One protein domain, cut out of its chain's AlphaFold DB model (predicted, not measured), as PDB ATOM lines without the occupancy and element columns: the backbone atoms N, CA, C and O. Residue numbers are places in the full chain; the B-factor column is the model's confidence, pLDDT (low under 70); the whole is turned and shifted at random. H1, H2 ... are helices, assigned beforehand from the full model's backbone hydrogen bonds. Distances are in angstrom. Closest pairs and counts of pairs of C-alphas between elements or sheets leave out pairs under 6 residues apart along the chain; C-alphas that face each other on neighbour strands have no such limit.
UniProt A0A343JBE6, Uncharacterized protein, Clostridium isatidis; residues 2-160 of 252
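What this domain is: This is residues 2 to 160 of the 252 residues of an uncharacterized protein of Clostridium isatidis (UniProt A0A343JBE6). A long helical arm, H1, runs out from a body of shorter helices, and its residues 2 to 18 stick out. In the body H4, H6, H8 and H9 pack on H5, and the hairpin of H2 and H3 packs on H6 through H2. The printed part has 159 residues with nine named helices, H1 to H9, and no named strand: all helix. It is only just loose, close to compact, with a radius of gyration of the C-alphas of 18.4 A and spans of 66 by 29 by 24 A.

How they stand to each other: Start at H1, residues 2 to 30, which touches no helix; it is close to but not clearly touching H4, residues 61 to 69, closest C-alphas Gln 28 and Tyr 68, 7.2 A. H4 forms a hairpin with the hub H5, residues 80 to 93, closest C-alphas Thr 62 and Ala 86, 6.5 A. H5 touches residues 100 to 107 alone of H6, residues 100 to 119, at a steep tilt of 56 degrees, closest C-alphas Ile 84 and Gly 107, 5.4 A. H5 also touches H8, residues 139 to 146, at Ala 88 and Ile 146, C-alphas 6.8 A, and H9, residues 149 to 158, at Ile 85 and Phe 156, C-alphas 6.2 A. H2, residues 32 to 45, touches H6 at Ser 38 and Trp 114, C-alphas 5.4 A, and forms a hairpin with H3, residues 51 to 59. H7, residues 128 to 131, is near H6. Every O i to N i+4 pair is within hydrogen-bond range in H1, H5, H6, H8 and H9, against 9 of 10 in H2, 4 of 5 in H3 and 3 of 5 in H4; H7 is too short for one.

Where its parts are: Find C-alpha 2 at (2.951, 39.910, -6.064); from there H1 runs 41.9 A. H6 measures 28.7 A, and H9 ends at C-alpha 158, (-42.113, 37.544, 19.668).

The domain as a whole: The printed part has no cut and no long link. Confidence is low, under 70, in 38 residues, among them 13 to 30.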
ATOM      1  N   ILE A   2       3.836  40.540  -7.083       56.12
ATOM      2  CA  ILE A   2       2.951  39.910  -6.064       56.12
ATOM      3  C   ILE A   2       1.922  40.896  -5.469       56.12
ATOM      4  O   ILE A   2       0.745  40.565  -5.361       56.12
ATOM      5  N   LYS A   3       2.329  42.138  -5.158       56.19
ATOM      6  CA  LYS A   3       1.420  43.184  -4.643       56.19
ATOM      7  C   LYS A   3       0.285  43.544  -5.615       56.19
ATOM      8  O   LYS A   3      -0.839  43.743  -5.176       56.19
ATOM      9  N   GLU A   4       0.555  43.574  -6.920       66.00
ATOM     10  CA  GLU A   4      -0.460  43.837  -7.957       66.00
ATOM     11  C   GLU A   4      -1.470  42.698  -8.096       66.00
ATOM     12  O   GLU A   4      -2.659  42.949  -8.282       66.00
ATOM     13  N   ILE A   5      -1.014  41.447  -7.981       73.00
ATOM     14  CA  ILE A   5      -1.889  40.269  -8.032       73.00
ATOM     15  C   ILE A   5      -2.828  40.258  -6.819       73.00
ATOM     16  O   ILE A   5      -4.027  40.024  -6.968       73.00
ATOM     17  N   ILE A   6      -2.303  40.565  -5.627       65.44
ATOM     18  CA  ILE A   6      -3.104  40.663  -4.398       65.44
ATOM     19  C   ILE A   6      -4.132  41.796  -4.517       65.44
ATOM     20  O   ILE A   6      -5.304  41.585  -4.214       65.44
ATOM     21  N   LEU A   7      -3.727  42.965  -5.024       57.66
ATOM     22  CA  LEU A   7      -4.620  44.113  -5.188       57.66
ATOM     23  C   LEU A   7      -5.766  43.819  -6.171       57.66
ATOM     24  O   LEU A   7      -6.923  44.075  -5.848       57.66
ATOM     25  N   LYS A   8      -5.474  43.205  -7.328       73.69
ATOM     26  CA  LYS A   8      -6.505  42.779  -8.292       73.69
ATOM     27  C   LYS A   8      -7.482  41.773  -7.687       73.69
ATOM     28  O   LYS A   8      -8.678  41.862  -7.935       73.69
ATOM     29  N   LYS A   9      -6.996  40.840  -6.865       69.75
ATOM     30  CA  LYS A   9      -7.846  39.842  -6.203       69.75
ATOM     31  C   LYS A   9      -8.802  40.484  -5.192       69.75
ATOM     32  O   LYS A   9      -9.971  40.118  -5.166       69.75
ATOM     33  N   ILE A  10      -8.327  41.461  -4.416       71.12
ATOM     34  CA  ILE A  10      -9.155  42.219  -3.463       71.12
ATOM     35  C   ILE A  10     -10.202  43.063  -4.201       71.12
ATOM     36  O   ILE A  10     -11.371  43.051  -3.821       71.12
ATOM     37  N   ILE A  11      -9.806  43.757  -5.275       67.50
ATOM     38  CA  ILE A  11     -10.721  44.566  -6.093       67.50
ATOM     39  C   ILE A  11     -11.816  43.685  -6.702       67.50
ATOM     40  O   ILE A  11     -12.991  44.007  -6.556       67.50
ATOM     41  N   ASN A  12     -11.452  42.549  -7.301       70.88
ATOM     42  CA  ASN A  12     -12.425  41.629  -7.891       70.88
ATOM     43  C   ASN A  12     -13.387  41.066  -6.835       70.88
ATOM     44  O   ASN A  12     -14.591  41.085  -7.047       70.88
ATOM     45  N   GLN A  13     -12.896  40.677  -5.653       67.56
ATOM     46  CA  GLN A  13     -13.767  40.248  -4.549       67.56
ATOM     47  C   GLN A  13     -14.728  41.355  -4.084       67.56
ATOM     48  O   GLN A  13     -15.869  41.073  -3.707       67.56
ATOM     49  N   GLY A  14     -14.273  42.611  -4.097       62.72
ATOM     50  CA  GLY A  14     -15.097  43.781  -3.805       62.72
ATOM     51  C   GLY A  14     -16.198  43.992  -4.844       62.72
ATOM     52  O   GLY A  14     -17.361  44.141  -4.466       62.72
ATOM     53  N   ILE A  15     -15.850  43.934  -6.132       68.19
ATOM     54  CA  ILE A  15     -16.790  44.044  -7.259       68.19
ATOM     55  C   ILE A  15     -17.825  42.914  -7.197       68.19
ATOM     56  O   ILE A  15     -19.018  43.201  -7.150       68.19
ATOM     57  N   ASP A  16     -17.393  41.661  -7.031       65.69
ATOM     58  CA  ASP A  16     -18.281  40.496  -6.906       65.69
ATOM     59  C   ASP A  16     -19.256  40.632  -5.722       65.69
ATOM     60  O   ASP A  16     -20.373  40.111  -5.736       65.69
ATOM     61  N   SER A  17     -18.834  41.285  -4.634       66.75
ATOM     62  CA  SER A  17     -19.677  41.551  -3.460       66.75
ATOM     63  C   SER A  17     -20.729  42.625  -3.732       66.75
ATOM     64  O   SER A  17     -21.887  42.474  -3.332       66.75
ATOM     65  N   ILE A  18     -20.344  43.691  -4.435       68.44
ATOM     66  CA  ILE A  18     -21.239  44.785  -4.821       68.44
ATOM     67  C   ILE A  18     -22.260  44.295  -5.851       68.44
ATOM     68  O   ILE A  18     -23.455  44.489  -5.641       68.44
ATOM     69  N   GLU A  19     -21.825  43.589  -6.897       60.88
ATOM     70  CA  GLU A  19     -22.712  43.014  -7.915       60.88
ATOM     71  C   GLU A  19     -23.727  42.050  -7.298       60.88
ATOM     72  O   GLU A  19     -24.920  42.146  -7.577       60.88
ATOM     73  N   ARG A  20     -23.302  41.184  -6.366       62.66
ATOM     74  CA  ARG A  20     -24.234  40.315  -5.628       62.66
ATOM     75  C   ARG A  20     -25.261  41.104  -4.823       62.66
ATOM     76  O   ARG A  20     -26.426  40.717  -4.805       62.66
ATOM     77  N   LYS A  21     -24.866  42.193  -4.156       64.88
ATOM     78  CA  LYS A  21     -25.807  43.051  -3.413       64.88
ATOM     79  C   LYS A  21     -26.794  43.743  -4.353       64.88
ATOM     80  O   LYS A  21     -27.989  43.724  -4.072       64.88
ATOM     81  N   ILE A  22     -26.320  44.293  -5.471       59.94
ATOM     82  CA  ILE A  22     -27.156  44.961  -6.480       59.94
ATOM     83  C   ILE A  22     -28.144  43.969  -7.102       59.94
ATOM     84  O   ILE A  22     -29.347  44.225  -7.092       59.94
ATOM     85  N   ASN A  23     -27.673  42.804  -7.556       59.59
ATOM     86  CA  ASN A  23     -28.522  41.771  -8.157       59.59
ATOM     87  C   ASN A  23     -29.555  41.231  -7.167       59.59
ATOM     88  O   ASN A  23     -30.686  40.943  -7.547       59.59
ATOM     89  N   LYS A  24     -29.207  41.148  -5.882       63.41
ATOM     90  CA  LYS A  24     -30.134  40.750  -4.823       63.41
ATOM     91  C   LYS A  24     -31.236  41.787  -4.596       63.41
ATOM     92  O   LYS A  24     -32.399  41.410  -4.502       63.41
ATOM     93  N   VAL A  25     -30.895  43.077  -4.557       63.69
ATOM     94  CA  VAL A  25     -31.882  44.171  -4.462       63.69
ATOM     95  C   VAL A  25     -32.773  44.208  -5.707       63.69
ATOM     96  O   VAL A  25     -33.990  44.333  -5.591       63.69
ATOM     97  N   TYR A  26     -32.194  44.026  -6.894       57.34
ATOM     98  CA  TYR A  26     -32.944  43.921  -8.144       57.34
ATOM     99  C   TYR A  26     -33.904  42.724  -8.127       57.34
ATOM    100  O   TYR A  26     -35.076  42.858  -8.477       57.34
ATOM    101  N   PHE A  27     -33.447  41.561  -7.652       60.84
ATOM    102  CA  PHE A  27     -34.284  40.370  -7.563       60.84
ATOM    103  C   PHE A  27     -35.442  40.555  -6.574       60.84
ATOM    104  O   PHE A  27     -36.576  40.229  -6.922       60.84
ATOM    105  N   GLN A  28     -35.172  41.125  -5.394       65.25
ATOM    106  CA  GLN A  28     -36.189  41.478  -4.392       65.25
ATOM    107  C   GLN A  28     -37.278  42.405  -4.946       65.25
ATOM    108  O   GLN A  28     -38.416  42.356  -4.489       65.25
ATOM    109  N   ASN A  29     -36.928  43.293  -5.879       61.66
ATOM    110  CA  ASN A  29     -37.864  44.273  -6.424       61.66
ATOM    111  C   ASN A  29     -38.680  43.720  -7.604       61.66
ATOM    112  O   ASN A  29     -39.795  44.181  -7.820       61.66
ATOM    113  N   ASN A  30     -38.158  42.724  -8.330       65.44
ATOM    114  CA  ASN A  30     -38.736  42.266  -9.602       65.44
ATOM    115  C   ASN A  30     -39.288  40.833  -9.595       65.44
ATOM    116  O   ASN A  30     -39.801  40.383 -10.612       65.44
ATOM    117  N   ASN A  31     -39.169  40.080  -8.496       75.88
ATOM    118  CA  ASN A  31     -39.575  38.664  -8.469       75.88
ATOM    119  C   ASN A  31     -40.656  38.352  -7.440       75.88
ATOM    120  O   ASN A  31     -40.825  37.197  -7.053       75.88
ATOM    121  N   TYR A  32     -41.403  39.362  -7.002       84.50
ATOM    122  CA  TYR A  32     -42.570  39.130  -6.163       84.50
ATOM    123  C   TYR A  32     -43.646  38.314  -6.898       84.50
ATOM    124  O   TYR A  32     -44.244  37.418  -6.318       84.50
ATOM    125  N   GLU A  33     -43.791  38.496  -8.212       87.81
ATOM    126  CA  GLU A  33     -44.675  37.666  -9.043       87.81
ATOM    127  C   GLU A  33     -44.316  36.173  -8.986       87.81
ATOM    128  O   GLU A  33     -45.197  35.317  -9.017       87.81
ATOM    129  N   LYS A  34     -43.023  35.832  -8.864       90.12
ATOM    130  CA  LYS A  34     -42.596  34.434  -8.694       90.12
ATOM    131  C   LYS A  34     -43.028  33.882  -7.333       90.12
ATOM    132  O   LYS A  34     -43.420  32.724  -7.264       90.12
ATOM    133  N   TRP A  35     -42.994  34.703  -6.283       92.88
ATOM    134  CA  TRP A  35     -43.520  34.340  -4.963       92.88
ATOM    135  C   TRP A  35     -45.030  34.080  -5.018       92.88
ATOM    136  O   TRP A  35     -45.475  33.017  -4.590       92.88
ATOM    137  N   GLU A  36     -45.808  34.978  -5.633       94.25
ATOM    138  CA  GLU A  36     -47.252  34.762  -5.827       94.25
ATOM    139  C   GLU A  36     -47.526  33.490  -6.644       94.25
ATOM    140  O   GLU A  36     -48.421  32.707  -6.327       94.25
ATOM    141  N   LYS A  37     -46.712  33.235  -7.675       93.00
ATOM    142  CA  LYS A  37     -46.814  32.032  -8.504       93.00
ATOM    143  C   LYS A  37     -46.542  30.750  -7.718       93.00
ATOM    144  O   LYS A  37     -47.219  29.752  -7.966       93.00
ATOM    145  N   SER A  38     -45.601  30.758  -6.774       94.88
ATOM    146  CA  SER A  38     -45.374  29.616  -5.880       94.88
ATOM    147  C   SER A  38     -46.618  29.310  -5.042       94.88
ATOM    148  O   SER A  38     -47.037  28.157  -4.967       94.88
ATOM    149  N   PHE A  39     -47.277  30.335  -4.496       97.50
ATOM    150  CA  PHE A  39     -48.533  30.161  -3.758       97.50
ATOM    151  C   PHE A  39     -49.669  29.669  -4.657       97.50
ATOM    152  O   PHE A  39     -50.387  28.739  -4.293       97.50
ATOM    153  N   SER A  40     -49.793  30.244  -5.856       96.62
ATOM    154  CA  SER A  40     -50.758  29.807  -6.866       96.62
ATOM    155  C   SER A  40     -50.624  28.316  -7.170       96.62
ATOM    156  O   SER A  40     -51.635  27.629  -7.236       96.62
ATOM    157  N   ARG A  41     -49.400  27.808  -7.362       96.69
ATOM    158  CA  ARG A  41     -49.165  26.388  -7.668       96.69
ATOM    159  C   ARG A  41     -49.558  25.475  -6.521       96.69
ATOM    160  O   ARG A  41     -50.198  24.462  -6.757       96.69
ATOM    161  N   VAL A  42     -49.231  25.837  -5.284       97.19
ATOM    162  CA  VAL A  42     -49.676  25.058  -4.120       97.19
ATOM    163  C   VAL A  42     -51.205  25.023  -4.049       97.19
ATOM    164  O   VAL A  42     -51.778  23.960  -3.837       97.19
ATOM    165  N   GLY A  43     -51.874  26.149  -4.309       96.12
ATOM    166  CA  GLY A  43     -53.338  26.208  -4.360       96.12
ATOM    167  C   GLY A  43     -53.985  25.427  -5.515       96.12
ATOM    168  O   GLY A  43     -55.140  25.048  -5.396       96.12
ATOM    169  N   GLU A  44     -53.267  25.140  -6.609       95.81
ATOM    170  CA  GLU A  44     -53.766  24.278  -7.701       95.81
ATOM    171  C   GLU A  44     -53.884  22.804  -7.289       95.81
ATOM    172  O   GLU A  44     -54.710  22.082  -7.843       95.81
ATOM    173  N   TYR A  45     -53.069  22.366  -6.327       93.69
ATOM    174  CA  TYR A  45     -53.018  20.981  -5.850       93.69
ATOM    175  C   TYR A  45     -53.565  20.811  -4.427       93.69
ATOM    176  O   TYR A  45     -53.531  19.708  -3.886       93.69
ATOM    177  N   SER A  46     -54.031  21.893  -3.805       91.94
ATOM    178  CA  SER A  46     -54.565  21.876  -2.449       91.94
ATOM    179  C   SER A  46     -56.051  21.529  -2.446       91.94
ATOM    180  O   SER A  46     -56.836  22.107  -3.193       91.94
ATOM    181  N   GLU A  47     -56.451  20.623  -1.555       90.62
ATOM    182  CA  GLU A  47     -57.863  20.302  -1.312       90.62
ATOM    183  C   GLU A  47     -58.499  21.200  -0.237       90.62
ATOM    184  O   GLU A  47     -59.720  21.256  -0.122       90.62
ATOM    185  N   CYS A  48     -57.691  21.912   0.559       90.75
ATOM    186  CA  CYS A  48     -58.165  22.657   1.730       90.75
ATOM    187  C   CYS A  48     -58.272  24.175   1.514       90.75
ATOM    188  O   CYS A  48     -58.911  24.862   2.307       90.75
ATOM    189  N   ILE A  49     -57.662  24.717   0.459       92.69
ATOM    190  CA  ILE A  49     -57.676  26.152   0.152       92.69
ATOM    191  C   ILE A  49     -57.625  26.366  -1.361       92.69
ATOM    192  O   ILE A  49     -56.917  25.653  -2.069       92.69
ATOM    193  N   THR A  50     -58.375  27.347  -1.864       93.31
ATOM    194  CA  THR A  50     -58.417  27.637  -3.300       93.31
ATOM    195  C   THR A  50     -57.142  28.328  -3.779       93.31
ATOM    196  O   THR A  50     -56.455  29.025  -3.027       93.31
ATOM    197  N   LYS A  51     -56.861  28.205  -5.078       95.75
ATOM    198  CA  LYS A  51     -55.790  28.940  -5.760       95.75
ATOM    199  C   LYS A  51     -55.866  30.448  -5.518       95.75
ATOM    200  O   LYS A  51     -54.848  31.066  -5.210       95.75
ATOM    201  N   GLU A  52     -57.050  31.039  -5.639       94.31
ATOM    202  CA  GLU A  52     -57.266  32.478  -5.466       94.31
ATOM    203  C   GLU A  52     -56.960  32.914  -4.030       94.31
ATOM    204  O   GLU A  52     -56.292  33.928  -3.829       94.31
ATOM    205  N   ALA A  53     -57.374  32.120  -3.037       93.75
ATOM    206  CA  ALA A  53     -57.079  32.389  -1.635       93.75
ATOM    207  C   ALA A  53     -55.577  32.273  -1.333       93.75
ATOM    208  O   ALA A  53     -55.042  33.103  -0.606       93.75
ATOM    209  N   CYS A  54     -54.866  31.312  -1.931       96.12
ATOM    210  CA  CYS A  54     -53.407  31.227  -1.818       96.12
ATOM    211  C   CYS A  54     -52.702  32.453  -2.420       96.12
ATOM    212  O   CYS A  54     -51.765  32.981  -1.820       96.12
ATOM    213  N   ILE A  55     -53.144  32.921  -3.593       94.56
ATOM    214  CA  ILE A  55     -52.592  34.135  -4.214       94.56
ATOM    215  C   ILE A  55     -52.811  35.336  -3.294       94.56
ATOM    216  O   ILE A  55     -51.867  36.085  -3.044       94.56
ATOM    217  N   GLU A  56     -54.014  35.498  -2.747       94.75
ATOM    218  CA  GLU A  56     -54.306  36.599  -1.830       94.75
ATOM    219  C   GLU A  56     -53.482  36.505  -0.539       94.75
ATOM    220  O   GLU A  56     -52.829  37.468  -0.144       94.75
ATOM    221  N   LEU A  57     -53.374  35.313   0.048       95.88
ATOM    222  CA  LEU A  57     -52.543  35.067   1.226       95.88
ATOM    223  C   LEU A  57     -51.077  35.460   0.993       95.88
ATOM    224  O   LEU A  57     -50.441  36.037   1.874       95.88
ATOM    225  N   SER A  58     -50.540  35.221  -0.209       95.50
ATOM    226  CA  SER A  58     -49.169  35.609  -0.571       95.50
ATOM    227  C   SER A  58     -48.926  37.128  -0.509       95.50
ATOM    228  O   SER A  58     -47.777  37.554  -0.315       95.50
ATOM    229  N   ARG A  59     -50.005  37.923  -0.631       93.50
ATOM    230  CA  ARG A  59     -50.057  39.397  -0.603       93.50
ATOM    231  C   ARG A  59     -50.194  39.989   0.781       93.50
ATOM    232  O   ARG A  59     -49.816  41.147   0.985       93.50
ATOM    233  N   HIS A  60     -50.671  39.208   1.742       94.88
ATOM    234  CA  HIS A  60     -50.811  39.672   3.113       94.88
ATOM    235  C   HIS A  60     -49.448  40.118   3.651       94.88
ATOM    236  O   HIS A  60     -48.435  39.431   3.496       94.88
ATOM    237  N   ARG A  61     -49.410  41.290   4.301       94.56
ATOM    238  CA  ARG A  61     -48.165  41.935   4.769       94.56
ATOM    239  C   ARG A  61     -47.308  40.988   5.608       94.56
ATOM    240  O   ARG A  61     -46.105  40.868   5.391       94.56
ATOM    241  N   THR A  62     -47.965  40.264   6.502       95.88
ATOM    242  CA  THR A  62     -47.405  39.227   7.367       95.88
ATOM    243  C   THR A  62     -46.678  38.128   6.608       95.88
ATOM    244  O   THR A  62     -45.577  37.740   6.984       95.88
ATOM    245  N   ILE A  63     -47.269  37.645   5.518       97.12
ATOM    246  CA  ILE A  63     -46.711  36.579   4.683       97.12
ATOM    247  C   ILE A  63     -45.594  37.137   3.803       97.12
ATOM    248  O   ILE A  63     -44.497  36.578   3.743       97.12
ATOM    249  N   ARG A  64     -45.811  38.319   3.220       93.62
ATOM    250  CA  ARG A  64     -44.814  39.057   2.437       93.62
ATOM    251  C   ARG A  64     -43.551  39.394   3.239       93.62
ATOM    252  O   ARG A  64     -42.473  39.499   2.657       93.62
ATOM    253  N   ARG A  65     -43.629  39.500   4.569       94.12
ATOM    254  CA  ARG A  65     -42.449  39.601   5.448       94.12
ATOM    255  C   ARG A  65     -41.424  38.503   5.148       94.12
ATOM    256  O   ARG A  65     -40.237  38.788   5.025       94.12
ATOM    257  N   TYR A  66     -41.878  37.264   4.970       93.94
ATOM    258  CA  TYR A  66     -41.011  36.097   4.777       93.94
ATOM    259  C   TYR A  66     -40.403  36.017   3.377       93.94
ATOM    260  O   TYR A  66     -39.279  35.529   3.221       93.94
ATOM    261  N   TYR A  67     -41.077  36.594   2.378       91.62
ATOM    262  CA  TYR A  67     -40.453  36.860   1.084       91.62
ATOM    263  C   TYR A  67     -39.189  37.709   1.267       91.62
ATOM    264  O   TYR A  67     -38.122  37.333   0.791       91.62
ATOM    265  N   TYR A  68     -39.257  38.805   2.030       87.62
ATOM    266  CA  TYR A  68     -38.076  39.638   2.275       87.62
ATOM    267  C   TYR A  68     -37.019  38.950   3.145       87.62
ATOM    268  O   TYR A  68     -35.831  39.074   2.843       87.62
ATOM    269  N   LEU A  69     -37.428  38.182   4.162       87.25
ATOM    270  CA  LEU A  69     -36.502  37.421   5.015       87.25
ATOM    271  C   LEU A  69     -35.721  36.356   4.238       87.25
ATOM    272  O   LEU A  69     -34.567  36.098   4.568       87.25
ATOM    273  N   THR A  70     -36.283  35.809   3.153       85.38
ATOM    274  CA  THR A  70     -35.539  34.939   2.218       85.38
ATOM    275  C   THR A  70     -34.243  35.608   1.741       85.38
ATOM    276  O   THR A  70     -33.230  34.962   1.485       85.38
ATOM    277  N   PHE A  71     -34.241  36.935   1.644       80.69
ATOM    278  CA  PHE A  71     -33.102  37.712   1.191       80.69
ATOM    279  C   PHE A  71     -32.371  38.424   2.333       80.69
ATOM    280  O   PHE A  71     -31.563  39.311   2.065       80.69
ATOM    281  N   ASP A  72     -32.555  38.051   3.589       78.62
ATOM    282  CA  ASP A  72     -31.726  38.587   4.664       78.62
ATOM    283  C   ASP A  72     -30.411  37.791   4.769       78.62
ATOM    284  O   ASP A  72     -30.414  36.580   4.969       78.62
ATOM    285  N   THR A  73     -29.259  38.452   4.583       73.38
ATOM    286  CA  THR A  73     -27.945  37.785   4.710       73.38
ATOM    287  C   THR A  73     -27.551  37.482   6.150       73.38
ATOM    288  O   THR A  73     -26.607  36.726   6.354       73.38
ATOM    289  N   SER A  74     -28.200  38.108   7.131       76.12
ATOM    290  CA  SER A  74     -27.929  37.865   8.549       76.12
ATOM    291  C   SER A  74     -28.565  36.567   9.056       76.12
ATOM    292  O   SER A  74     -28.154  36.052  10.093       76.12
ATOM    293  N   LEU A  75     -29.524  36.005   8.310       77.19
ATOM    294  CA  LEU A  75     -30.187  34.758   8.667       77.19
ATOM    295  C   LEU A  75     -29.389  33.537   8.208       77.19
ATOM    296  O   LEU A  75     -29.081  33.360   7.026       77.19
ATOM    297  N   ASN A  76     -29.127  32.645   9.163       78.50
ATOM    298  CA  ASN A  76     -28.466  31.365   8.912       78.50
ATOM    299  C   ASN A  76     -29.397  30.333   8.258       78.50
ATOM    300  O   ASN A  76     -28.918  29.452   7.548       78.50
ATOM    301  N   SER A  77     -30.708  30.435   8.495       86.44
ATOM    302  CA  SER A  77     -31.740  29.537   7.970       86.44
ATOM    303  C   SER A  77     -33.077  30.262   7.828       86.44
ATOM    304  O   SER A  77     -33.331  31.237   8.534       86.44
ATOM    305  N   PHE A  78     -33.945  29.774   6.940       89.06
ATOM    306  CA  PHE A  78     -35.312  30.281   6.836       89.06
ATOM    307  C   PHE A  78     -36.099  29.970   8.130       89.06
ATOM    308  O   PHE A  78     -36.055  28.823   8.586       89.06
ATOM    309  N   PRO A  79     -36.809  30.945   8.732       92.00
ATOM    310  CA  PRO A  79     -37.534  30.758   9.989       92.00
ATOM    311  C   PRO A  79     -38.871  30.038   9.750       92.00
ATOM    312  O   PRO A  79     -39.945  30.636   9.764       92.00
ATOM    313  N   MET A  80     -38.787  28.734   9.486       93.69
ATOM    314  CA  MET A  80     -39.922  27.908   9.066       93.69
ATOM    315  C   MET A  80     -41.050  27.847  10.105       93.69
ATOM    316  O   MET A  80     -42.221  27.970   9.759       93.69
ATOM    317  N   GLU A  81     -40.700  27.697  11.383       95.00
ATOM    318  CA  GLU A  81     -41.681  27.664  12.473       95.00
ATOM    319  C   GLU A  81     -42.460  28.979  12.543       95.00
ATOM    320  O   GLU A  81     -43.690  28.977  12.527       95.00
ATOM    321  N   ASP A  82     -41.746  30.108  12.538       96.00
ATOM    322  CA  ASP A  82     -42.370  31.427  12.596       96.00
ATOM    323  C   ASP A  82     -43.222  31.700  11.350       96.00
ATOM    324  O   ASP A  82     -44.224  32.408  11.442       96.00
ATOM    325  N   PHE A  83     -42.863  31.156  10.181       97.38
ATOM    326  CA  PHE A  83     -43.682  31.259   8.969       97.38
ATOM    327  C   PHE A  83     -45.021  30.529   9.115       97.38
ATOM    328  O   PHE A  83     -46.064  31.098   8.799       97.38
ATOM    329  N   ILE A  84     -45.016  29.309   9.656       98.06
ATOM    330  CA  ILE A  84     -46.254  28.558   9.916       98.06
ATOM    331  C   ILE A  84     -47.110  29.262  10.976       98.06
ATOM    332  O   ILE A  84     -48.324  29.368  10.822       98.06
ATOM    333  N   ILE A  85     -46.488  29.798  12.029       98.38
ATOM    334  CA  ILE A  85     -47.176  30.601  13.051       98.38
ATOM    335  C   ILE A  85     -47.822  31.848  12.431       98.38
ATOM    336  O   ILE A  85     -48.956  32.191  12.762       98.38
ATOM    337  N   ALA A  86     -47.133  32.505  11.498       98.12
ATOM    338  CA  ALA A  86     -47.667  33.638  10.756       98.12
ATOM    339  C   ALA A  86     -48.859  33.247   9.864       98.12
ATOM    340  O   ALA A  86     -49.856  33.965   9.858       98.12
ATOM    341  N   LEU A  87     -48.809  32.097   9.181       97.88
ATOM    342  CA  LEU A  87     -49.954  31.554   8.434       97.88
ATOM    343  C   LEU A  87     -51.155  31.285   9.346       97.88
ATOM    344  O   LEU A  87     -52.266  31.705   9.034       97.88
ATOM    345  N   ALA A  88     -50.935  30.640  10.495       98.06
ATOM    346  CA  ALA A  88     -51.992  30.374  11.467       98.06
ATOM    347  C   ALA A  88     -52.642  31.668  11.987       98.06
ATOM    348  O   ALA A  88     -53.859  31.731  12.145       98.06
ATOM    349  N   MET A  89     -51.846  32.718  12.206       97.25
ATOM    350  CA  MET A  89     -52.355  34.042  12.577       97.25
ATOM    351  C   MET A  89     -53.188  34.696  11.474       97.25
ATOM    352  O   MET A  89     -54.210  35.305  11.781       97.25
ATOM    353  N   GLU A  90     -52.791  34.564  10.205       96.56
ATOM    354  CA  GLU A  90     -53.612  35.034   9.085       96.56
ATOM    355  C   GLU A  90     -54.947  34.287   9.029       96.56
ATOM    356  O   GLU A  90     -55.997  34.920   9.046       96.56
ATOM    357  N   PHE A  91     -54.950  32.953   9.064       95.12
ATOM    358  CA  PHE A  91     -56.206  32.196   9.045       95.12
ATOM    359  C   PHE A  91     -57.122  32.549  10.223       95.12
ATOM    360  O   PHE A  91     -58.316  32.773  10.024       95.12
ATOM    361  N   LYS A  92     -56.557  32.713  11.426       92.62
ATOM    362  CA  LYS A  92     -57.297  33.156  12.611       92.62
ATOM    363  C   LYS A  92     -57.944  34.530  12.423       92.62
ATOM    364  O   LYS A  92     -59.126  34.685  12.717       92.62
ATOM    365  N   ASP A  93     -57.196  35.526  11.956       90.44
ATOM    366  CA  ASP A  93     -57.708  36.898  11.844       90.44
ATOM    367  C   ASP A  93     -58.776  37.045  10.750       90.44
ATOM    368  O   ASP A  93     -59.677  37.874  10.882       90.44
ATOM    369  N   TYR A  94     -58.718  36.210   9.710       87.75
ATOM    370  CA  TYR A  94     -59.737  36.135   8.659       87.75
ATOM    371  C   TYR A  94     -60.861  35.134   8.970       87.75
ATOM    372  O   TYR A  94     -61.746  34.934   8.140       87.75
ATOM    373  N   ASN A  95     -60.860  34.537  10.169       87.75
ATOM    374  CA  ASN A  95     -61.849  33.558  10.619       87.75
ATOM    375  C   ASN A  95     -62.006  32.370   9.646       87.75
ATOM    376  O   ASN A  95     -63.117  31.909   9.375       87.75
ATOM    377  N   ILE A  96     -60.882  31.909   9.096       88.62
ATOM    378  CA  ILE A  96     -60.786  30.738   8.225       88.62
ATOM    379  C   ILE A  96     -60.404  29.545   9.100       88.62
ATOM    380  O   ILE A  96     -59.313  29.508   9.669       88.62
ATOM    381  N   ASP A  97     -61.307  28.574   9.196       88.56
ATOM    382  CA  ASP A  97     -61.090  27.359   9.977       88.56
ATOM    383  C   ASP A  97     -60.423  26.285   9.109       88.56
ATOM    384  O   ASP A  97     -61.027  25.748   8.178       88.56
ATOM    385  N   LEU A  98     -59.149  26.014   9.383       91.94
ATOM    386  CA  LEU A  98     -58.377  24.946   8.756       91.94
ATOM    387  C   LEU A  98     -57.791  24.057   9.841       91.94
ATOM    388  O   LEU A  98     -57.252  24.544  10.836       91.94
ATOM    389  N   GLU A  99     -57.806  22.745   9.600       95.94
ATOM    390  CA  GLU A  99     -57.099  21.814  10.473       95.94
ATOM    391  C   GLU A  99     -55.620  22.210  10.596       95.94
ATOM    392  O   GLU A  99     -54.949  22.515   9.606       95.94
ATOM    393  N   ILE A 100     -55.081  22.155  11.813       96.44
ATOM    394  CA  ILE A 100     -53.712  22.607  12.112       96.44
ATOM    395  C   ILE A 100     -52.674  21.878  11.247       96.44
ATOM    396  O   ILE A 100     -51.711  22.484  10.775       96.44
ATOM    397  N   ASN A 101     -52.893  20.590  10.972       96.25
ATOM    398  CA  ASN A 101     -52.027  19.808  10.090       96.25
ATOM    399  C   ASN A 101     -52.047  20.318   8.641       96.25
ATOM    400  O   ASN A 101     -51.003  20.308   7.990       96.25
ATOM    401  N   ASN A 102     -53.189  20.822   8.161       96.50
ATOM    402  CA  ASN A 102     -53.289  21.454   6.846       96.50
ATOM    403  C   ASN A 102     -52.530  22.784   6.823       96.50
ATOM    404  O   ASN A 102     -51.822  23.050   5.859       96.50
ATOM    405  N   ILE A 103     -52.585  23.584   7.896       97.44
ATOM    406  CA  ILE A 103     -51.802  24.829   8.006       97.44
ATOM    407  C   ILE A 103     -50.294  24.532   7.948       97.44
ATOM    408  O   ILE A 103     -49.558  25.191   7.212       97.44
ATOM    409  N   ILE A 104     -49.833  23.517   8.685       97.12
ATOM    410  CA  ILE A 104     -48.429  23.075   8.668       97.12
ATOM    411  C   ILE A 104     -48.036  22.593   7.266       97.12
ATOM    412  O   ILE A 104     -47.016  23.036   6.736       97.12
ATOM    413  N   GLY A 105     -48.849  21.723   6.656       96.19
ATOM    414  CA  GLY A 105     -48.594  21.173   5.325       96.19
ATOM    415  C   GLY A 105     -48.558  22.245   4.233       96.19
ATOM    416  O   GLY A 105     -47.666  22.223   3.388       96.19
ATOM    417  N   LEU A 106     -49.460  23.230   4.292       97.19
ATOM    418  CA  LEU A 106     -49.438  24.398   3.409       97.19
ATOM    419  C   LEU A 106     -48.158  25.209   3.595       97.19
ATOM    420  O   LEU A 106     -47.522  25.574   2.610       97.19
ATOM    421  N   GLY A 107     -47.751  25.458   4.842       96.75
ATOM    422  CA  GLY A 107     -46.496  26.145   5.130       96.75
ATOM    423  C   GLY A 107     -45.295  25.443   4.499       96.75
ATOM    424  O   GLY A 107     -44.497  26.087   3.818       96.75
ATOM    425  N   GLU A 108     -45.187  24.122   4.680       95.38
ATOM    426  CA  GLU A 108     -44.147  23.290   4.057       95.38
ATOM    427  C   GLU A 108     -44.192  23.380   2.527       95.38
ATOM    428  O   GLU A 108     -43.173  23.677   1.902       95.38
ATOM    429  N   ALA A 109     -45.374  23.219   1.931       96.50
ATOM    430  CA  ALA A 109     -45.553  23.264   0.486       96.50
ATOM    431  C   ALA A 109     -45.186  24.631  -0.118       96.50
ATOM    432  O   ALA A 109     -44.476  24.680  -1.123       96.50
ATOM    433  N   PHE A 110     -45.610  25.743   0.496       96.81
ATOM    434  CA  PHE A 110     -45.287  27.088   0.008       96.81
ATOM    435  C   PHE A 110     -43.781  27.344  -0.007       96.81
ATOM    436  O   PHE A 110     -43.261  27.898  -0.977       96.81
ATOM    437  N   ILE A 111     -43.070  26.935   1.048       93.94
ATOM    438  CA  ILE A 111     -41.626  27.167   1.146       93.94
ATOM    439  C   ILE A 111     -40.836  26.242   0.227       93.94
ATOM    440  O   ILE A 111     -39.884  26.710  -0.398       93.94
ATOM    441  N   GLU A 112     -41.226  24.976   0.082       92.56
ATOM    442  CA  GLU A 112     -40.580  24.073  -0.878       92.56
ATOM    443  C   GLU A 112     -40.785  24.540  -2.326       92.56
ATOM    444  O   GLU A 112     -39.827  24.593  -3.105       92.56
ATOM    445  N   GLU A 113     -41.994  24.983  -2.683       94.25
ATOM    446  CA  GLU A 113     -42.260  25.527  -4.016       94.25
ATOM    447  C   GLU A 113     -41.495  26.838  -4.256       94.25
ATOM    448  O   GLU A 113     -40.902  27.039  -5.319       94.25
ATOM    449  N   TRP A 114     -41.436  27.724  -3.257       92.56
ATOM    450  CA  TRP A 114     -40.648  28.950  -3.357       92.56
ATOM    451  C   TRP A 114     -39.152  28.666  -3.509       92.56
ATOM    452  O   TRP A 114     -38.492  29.223  -4.386       92.56
ATOM    453  N   LYS A 115     -38.608  27.750  -2.707       88.88
ATOM    454  CA  LYS A 115     -37.215  27.306  -2.798       88.88
ATOM    455  C   LYS A 115     -36.904  26.731  -4.180       88.88
ATOM    456  O   LYS A 115     -35.866  27.066  -4.758       88.88
ATOM    457  N   SER A 116     -37.809  25.922  -4.734       88.50
ATOM    458  CA  SER A 116     -37.714  25.401  -6.100       88.50
ATOM    459  C   SER A 116     -37.632  26.535  -7.125       88.50
ATOM    460  O   SER A 116     -36.707  26.555  -7.939       88.50
ATOM    461  N   GLU A 117     -38.519  27.531  -7.052       87.50
ATOM    462  CA  GLU A 117     -38.515  28.677  -7.972       87.50
ATOM    463  C   GLU A 117     -37.249  29.536  -7.865       87.50
ATOM    464  O   GLU A 117     -36.655  29.899  -8.881       87.50
ATOM    465  N   VAL A 118     -36.789  29.819  -6.648       83.44
ATOM    466  CA  VAL A 118     -35.594  30.640  -6.404       83.44
ATOM    467  C   VAL A 118     -34.315  29.930  -6.853       83.44
ATOM    468  O   VAL A 118     -33.418  30.570  -7.401       83.44
ATOM    469  N   SER A 119     -34.230  28.607  -6.683       80.31
ATOM    470  CA  SER A 119     -33.050  27.816  -7.067       80.31
ATOM    471  C   SER A 119     -32.780  27.801  -8.579       80.31
ATOM    472  O   SER A 119     -31.633  27.637  -9.012       80.31
ATOM    473  N   LYS A 120     -33.824  28.018  -9.390       81.88
ATOM    474  CA  LYS A 120     -33.730  28.101 -10.855       81.88
ATOM    475  C   LYS A 120     -33.015  29.375 -11.311       81.88
ATOM    476  O   LYS A 120     -32.436  29.381 -12.396       81.88
ATOM    477  N   ASP A 121     -33.005  30.431 -10.495       75.31
ATOM    478  CA  ASP A 121     -32.366  31.703 -10.836       75.31
ATOM    479  C   ASP A 121     -30.901  31.743 -10.380       75.31
ATOM    480  O   ASP A 121     -30.583  31.610  -9.195       75.31
ATOM    481  N   VAL A 122     -29.984  31.965 -11.325       67.00
ATOM    482  CA  VAL A 122     -28.534  32.014 -11.066       67.00
ATOM    483  C   VAL A 122     -28.182  33.092 -10.037       67.00
ATOM    484  O   VAL A 122     -27.287  32.882  -9.219       67.00
ATOM    485  N   ASN A 123     -28.927  34.202 -10.017       65.81
ATOM    486  CA  ASN A 123     -28.703  35.310  -9.087       65.81
ATOM    487  C   ASN A 123     -29.125  34.978  -7.648       65.81
ATOM    488  O   ASN A 123     -28.722  35.671  -6.711       65.81
ATOM    489  N   CYS A 124     -29.903  33.908  -7.454       64.62
ATOM    490  CA  CYS A 124     -30.428  33.496  -6.156       64.62
ATOM    491  C   CYS A 124     -29.953  32.123  -5.682       64.62
ATOM    492  O   CYS A 124     -30.298  31.711  -4.576       64.62
ATOM    493  N   ARG A 125     -29.061  31.457  -6.425       57.44
ATOM    494  CA  ARG A 125     -28.389  30.220  -5.974       57.44
ATOM    495  C   ARG A 125     -27.652  30.373  -4.634       57.44
ATOM    496  O   ARG A 125     -27.418  29.391  -3.939       57.44
ATOM    497  N   ASN A 126     -27.331  31.611  -4.251       54.03
ATOM    498  CA  ASN A 126     -26.690  31.966  -2.983       54.03
ATOM    499  C   ASN A 126     -27.669  32.509  -1.925       54.03
ATOM    500  O   ASN A 126     -27.239  33.211  -1.009       54.03
ATOM    501  N   VAL A 127     -28.975  32.237  -2.035       64.81
ATOM    502  CA  VAL A 127     -29.927  32.485  -0.944       64.81
ATOM    503  C   VAL A 127     -29.566  31.558   0.222       64.81
ATOM    504  O   VAL A 127     -29.915  30.381   0.273       64.81
ATOM    505  N   THR A 128     -28.772  32.100   1.146       58.91
ATOM    506  CA  THR A 128     -28.098  31.369   2.228       58.91
ATOM    507  C   THR A 128     -29.069  30.666   3.168       58.91
ATOM    508  O   THR A 128     -28.735  29.610   3.702       58.91
ATOM    509  N   CYS A 129     -30.286  31.196   3.320       66.81
ATOM    510  CA  CYS A 129     -31.267  30.688   4.271       66.81
ATOM    511  C   CYS A 129     -31.822  29.294   3.913       66.81
ATOM    512  O   CYS A 129     -32.276  28.585   4.809       66.81
ATOM    513  N   PHE A 130     -31.759  28.868   2.644       73.19
ATOM    514  CA  PHE A 130     -32.199  27.526   2.219       73.19
ATOM    515  C   PHE A 130     -31.062  26.508   2.105       73.19
ATOM    516  O   PHE A 130     -31.317  25.306   2.074       73.19
ATOM    517  N   ASN A 131     -29.809  26.964   2.080       61.50
ATOM    518  CA  ASN A 131     -28.650  26.085   1.907       61.50
ATOM    519  C   ASN A 131     -28.264  25.346   3.204       61.50
ATOM    520  O   ASN A 131     -27.622  24.300   3.142       61.50
ATOM    521  N   ASN A 132     -28.705  25.842   4.367       56.19
ATOM    522  CA  ASN A 132     -28.404  25.270   5.685       56.19
ATOM    523  C   ASN A 132     -29.610  24.597   6.372       56.19
ATOM    524  O   ASN A 132     -29.513  24.196   7.532       56.19
ATOM    525  N   SER A 133     -30.760  24.465   5.700       55.88
ATOM    526  CA  SER A 133     -31.995  23.962   6.316       55.88
ATOM    527  C   SER A 133     -31.987  22.429   6.464       55.88
ATOM    528  O   SER A 133     -32.632  21.712   5.704       55.88
ATOM    529  N   LYS A 134     -31.232  21.912   7.439       55.72
ATOM    530  CA  LYS A 134     -31.385  20.536   7.962       55.72
ATOM    531  C   LYS A 134     -32.134  20.487   9.299       55.72
ATOM    532  O   LYS A 134     -32.222  19.423   9.904       55.72
ATOM    533  N   ALA A 135     -32.644  21.620   9.781       61.31
ATOM    534  CA  ALA A 135     -33.439  21.653  11.001       61.31
ATOM    535  C   ALA A 135     -34.738  20.863  10.783       61.31
ATOM    536  O   ALA A 135     -35.514  21.170   9.881       61.31
ATOM    537  N   ILE A 136     -34.938  19.824  11.593       73.81
ATOM    538  CA  ILE A 136     -36.179  19.050  11.614       73.81
ATOM    539  C   ILE A 136     -37.252  19.936  12.242       73.81
ATOM    540  O   ILE A 136     -37.079  20.416  13.361       73.81
ATOM    541  N   LEU A 137     -38.352  20.146  11.520       87.25
ATOM    542  CA  LEU A 137     -39.490  20.917  12.002       87.25
ATOM    543  C   LEU A 137     -40.132  20.216  13.208       87.25
ATOM    544  O   LEU A 137     -40.595  19.078  13.091       87.25
ATOM    545  N   ASN A 138     -40.208  20.888  14.359       91.50
ATOM    546  CA  ASN A 138     -40.878  20.328  15.529       91.50
ATOM    547  C   ASN A 138     -42.402  20.519  15.425       91.50
ATOM    548  O   ASN A 138     -42.980  21.444  15.999       91.50
ATOM    549  N   LYS A 139     -43.064  19.626  14.679       94.50
ATOM    550  CA  LYS A 139     -44.513  19.705  14.423       94.50
ATOM    551  C   LYS A 139     -45.349  19.683  15.705       94.50
ATOM    552  O   LYS A 139     -46.298  20.449  15.807       94.50
ATOM    553  N   GLN A 140     -44.983  18.871  16.701       95.56
ATOM    554  CA  GLN A 140     -45.718  18.805  17.975       95.56
ATOM    555  C   GLN A 140     -45.653  20.125  18.746       95.56
ATOM    556  O   GLN A 140     -46.661  20.577  19.286       95.56
ATOM    557  N   TYR A 141     -44.484  20.772  18.757       95.31
ATOM    558  CA  TYR A 141     -44.343  22.096  19.352       95.31
ATOM    559  C   TYR A 141     -45.234  23.119  18.638       95.31
ATOM    560  O   TYR A 141     -46.000  23.812  19.302       95.31
ATOM    561  N   ILE A 142     -45.209  23.161  17.304       97.06
ATOM    562  CA  ILE A 142     -46.050  24.077  16.519       97.06
ATOM    563  C   ILE A 142     -47.539  23.849  16.792       97.06
ATOM    564  O   ILE A 142     -48.254  24.815  17.049       97.06
ATOM    565  N   ILE A 143     -47.997  22.593  16.797       97.81
ATOM    566  CA  ILE A 143     -49.390  22.247  17.118       97.81
ATOM    567  C   ILE A 143     -49.767  22.825  18.486       97.81
ATOM    568  O   ILE A 143     -50.733  23.575  18.585       97.81
ATOM    569  N   SER A 144     -48.930  22.606  19.507       97.44
ATOM    570  CA  SER A 144     -49.188  23.105  20.866       97.44
ATOM    571  C   SER A 144     -49.239  24.636  20.989       97.44
ATOM    572  O   SER A 144     -49.799  25.160  21.956       97.44
ATOM    573  N   ILE A 145     -48.620  25.359  20.044       97.81
ATOM    574  CA  ILE A 145     -48.687  26.820  19.948       97.81
ATOM    575  C   ILE A 145     -49.970  27.252  19.237       97.81
ATOM    576  O   ILE A 145     -50.610  28.185  19.705       97.81
ATOM    577  N   ILE A 146     -50.342  26.600  18.131       97.31
ATOM    578  CA  ILE A 146     -51.511  26.980  17.321       97.31
ATOM    579  C   ILE A 146     -52.828  26.672  18.047       97.31
ATOM    580  O   ILE A 146     -53.761  27.467  17.963       97.31
ATOM    581  N   GLU A 147     -52.900  25.565  18.793       95.75
ATOM    582  CA  GLU A 147     -54.090  25.173  19.570       95.75
ATOM    583  C   GLU A 147     -54.459  26.189  20.661       95.75
ATOM    584  O   GLU A 147     -55.625  26.327  21.034       95.75
ATOM    585  N   ASP A 148     -53.472  26.920  21.178       95.38
ATOM    586  CA  ASP A 148     -53.658  27.908  22.231       95.38
ATOM    587  C   ASP A 148     -53.581  29.318  21.640       95.38
ATOM    588  O   ASP A 148     -52.521  29.828  21.278       95.38
ATOM    589  N   SER A 149     -54.734  29.983  21.580       91.56
ATOM    590  CA  SER A 149     -54.849  31.317  20.991       91.56
ATOM    591  C   SER A 149     -53.937  32.366  21.629       91.56
ATOM    592  O   SER A 149     -53.528  33.294  20.929       91.56
ATOM    593  N   GLU A 150     -53.637  32.258  22.926       94.00
ATOM    594  CA  GLU A 150     -52.736  33.186  23.604       94.00
ATOM    595  C   GLU A 150     -51.278  32.873  23.253       94.00
ATOM    596  O   GLU A 150     -50.524  33.786  22.907       94.00
ATOM    597  N   LYS A 151     -50.884  31.592  23.267       96.56
ATOM    598  CA  LYS A 151     -49.536  31.186  22.836       96.56
ATOM    599  C   LYS A 151     -49.272  31.565  21.388       96.56
ATOM    600  O   LYS A 151     -48.181  32.058  21.104       96.56
ATOM    601  N   LEU A 152     -50.250  31.388  20.501       97.19
ATOM    602  CA  LEU A 152     -50.143  31.763  19.097       97.19
ATOM    603  C   LEU A 152     -49.843  33.261  18.941       97.19
ATOM    604  O   LEU A 152     -48.865  33.619  18.290       97.19
ATOM    605  N   ILE A 153     -50.627  34.129  19.596       96.62
ATOM    606  CA  ILE A 153     -50.431  35.589  19.555       96.62
ATOM    607  C   ILE A 153     -49.057  35.967  20.116       96.62
ATOM    608  O   ILE A 153     -48.315  36.725  19.489       96.62
ATOM    609  N   ARG A 154     -48.695  35.429  21.286       96.75
ATOM    610  CA  ARG A 154     -47.408  35.719  21.933       96.75
ATOM    611  C   ARG A 154     -46.239  35.302  21.054       96.75
ATOM    612  O   ARG A 154     -45.333  36.093  20.818       96.75
ATOM    613  N   LYS A 155     -46.269  34.077  20.530       97.81
ATOM    614  CA  LYS A 155     -45.210  33.557  19.666       97.81
ATOM    615  C   LYS A 155     -45.119  34.343  18.356       97.81
ATOM    616  O   LYS A 155     -44.010  34.627  17.911       97.81
ATOM    617  N   PHE A 156     -46.254  34.744  17.784       98.19
ATOM    618  CA  PHE A 156     -46.294  35.602  16.606       98.19
ATOM    619  C   PHE A 156     -45.600  36.948  16.847       98.19
ATOM    620  O   PHE A 156     -44.687  37.293  16.099       98.19
ATOM    621  N   TYR A 157     -45.972  37.686  17.897       97.88
ATOM    622  CA  TYR A 157     -45.356  38.988  18.180       97.88
ATOM    623  C   TYR A 157     -43.885  38.870  18.589       97.88
ATOM    624  O   TYR A 157     -43.067  39.662  18.129       97.88
ATOM    625  N   ASN A 158     -43.513  37.824  19.331       96.75
ATOM    626  CA  ASN A 158     -42.113  37.544  19.668       96.75
ATOM    627  C   ASN A 158     -41.229  37.321  18.430       96.75
ATOM    628  O   ASN A 158     -40.019  37.502  18.504       96.75
ATOM    629  N   SER A 159     -41.803  36.969  17.273       95.94
ATOM    630  CA  SER A 159     -41.045  36.860  16.018       95.94
ATOM    631  C   SER A 159     -40.584  38.212  15.442       95.94
ATOM    632  O   SER A 159     -39.904  38.235  14.417       95.94
ATOM    633  N   PHE A 160     -40.986  39.336  16.046       95.56
ATOM    634  CA  PHE A 160     -40.542  40.688  15.686       95.56
ATOM    635  C   PHE A 160     -39.483  41.252  16.649       95.56
ATOM    636  O   PHE A 160     -39.005  42.360  16.415       95.56
TER     637      PHE A 160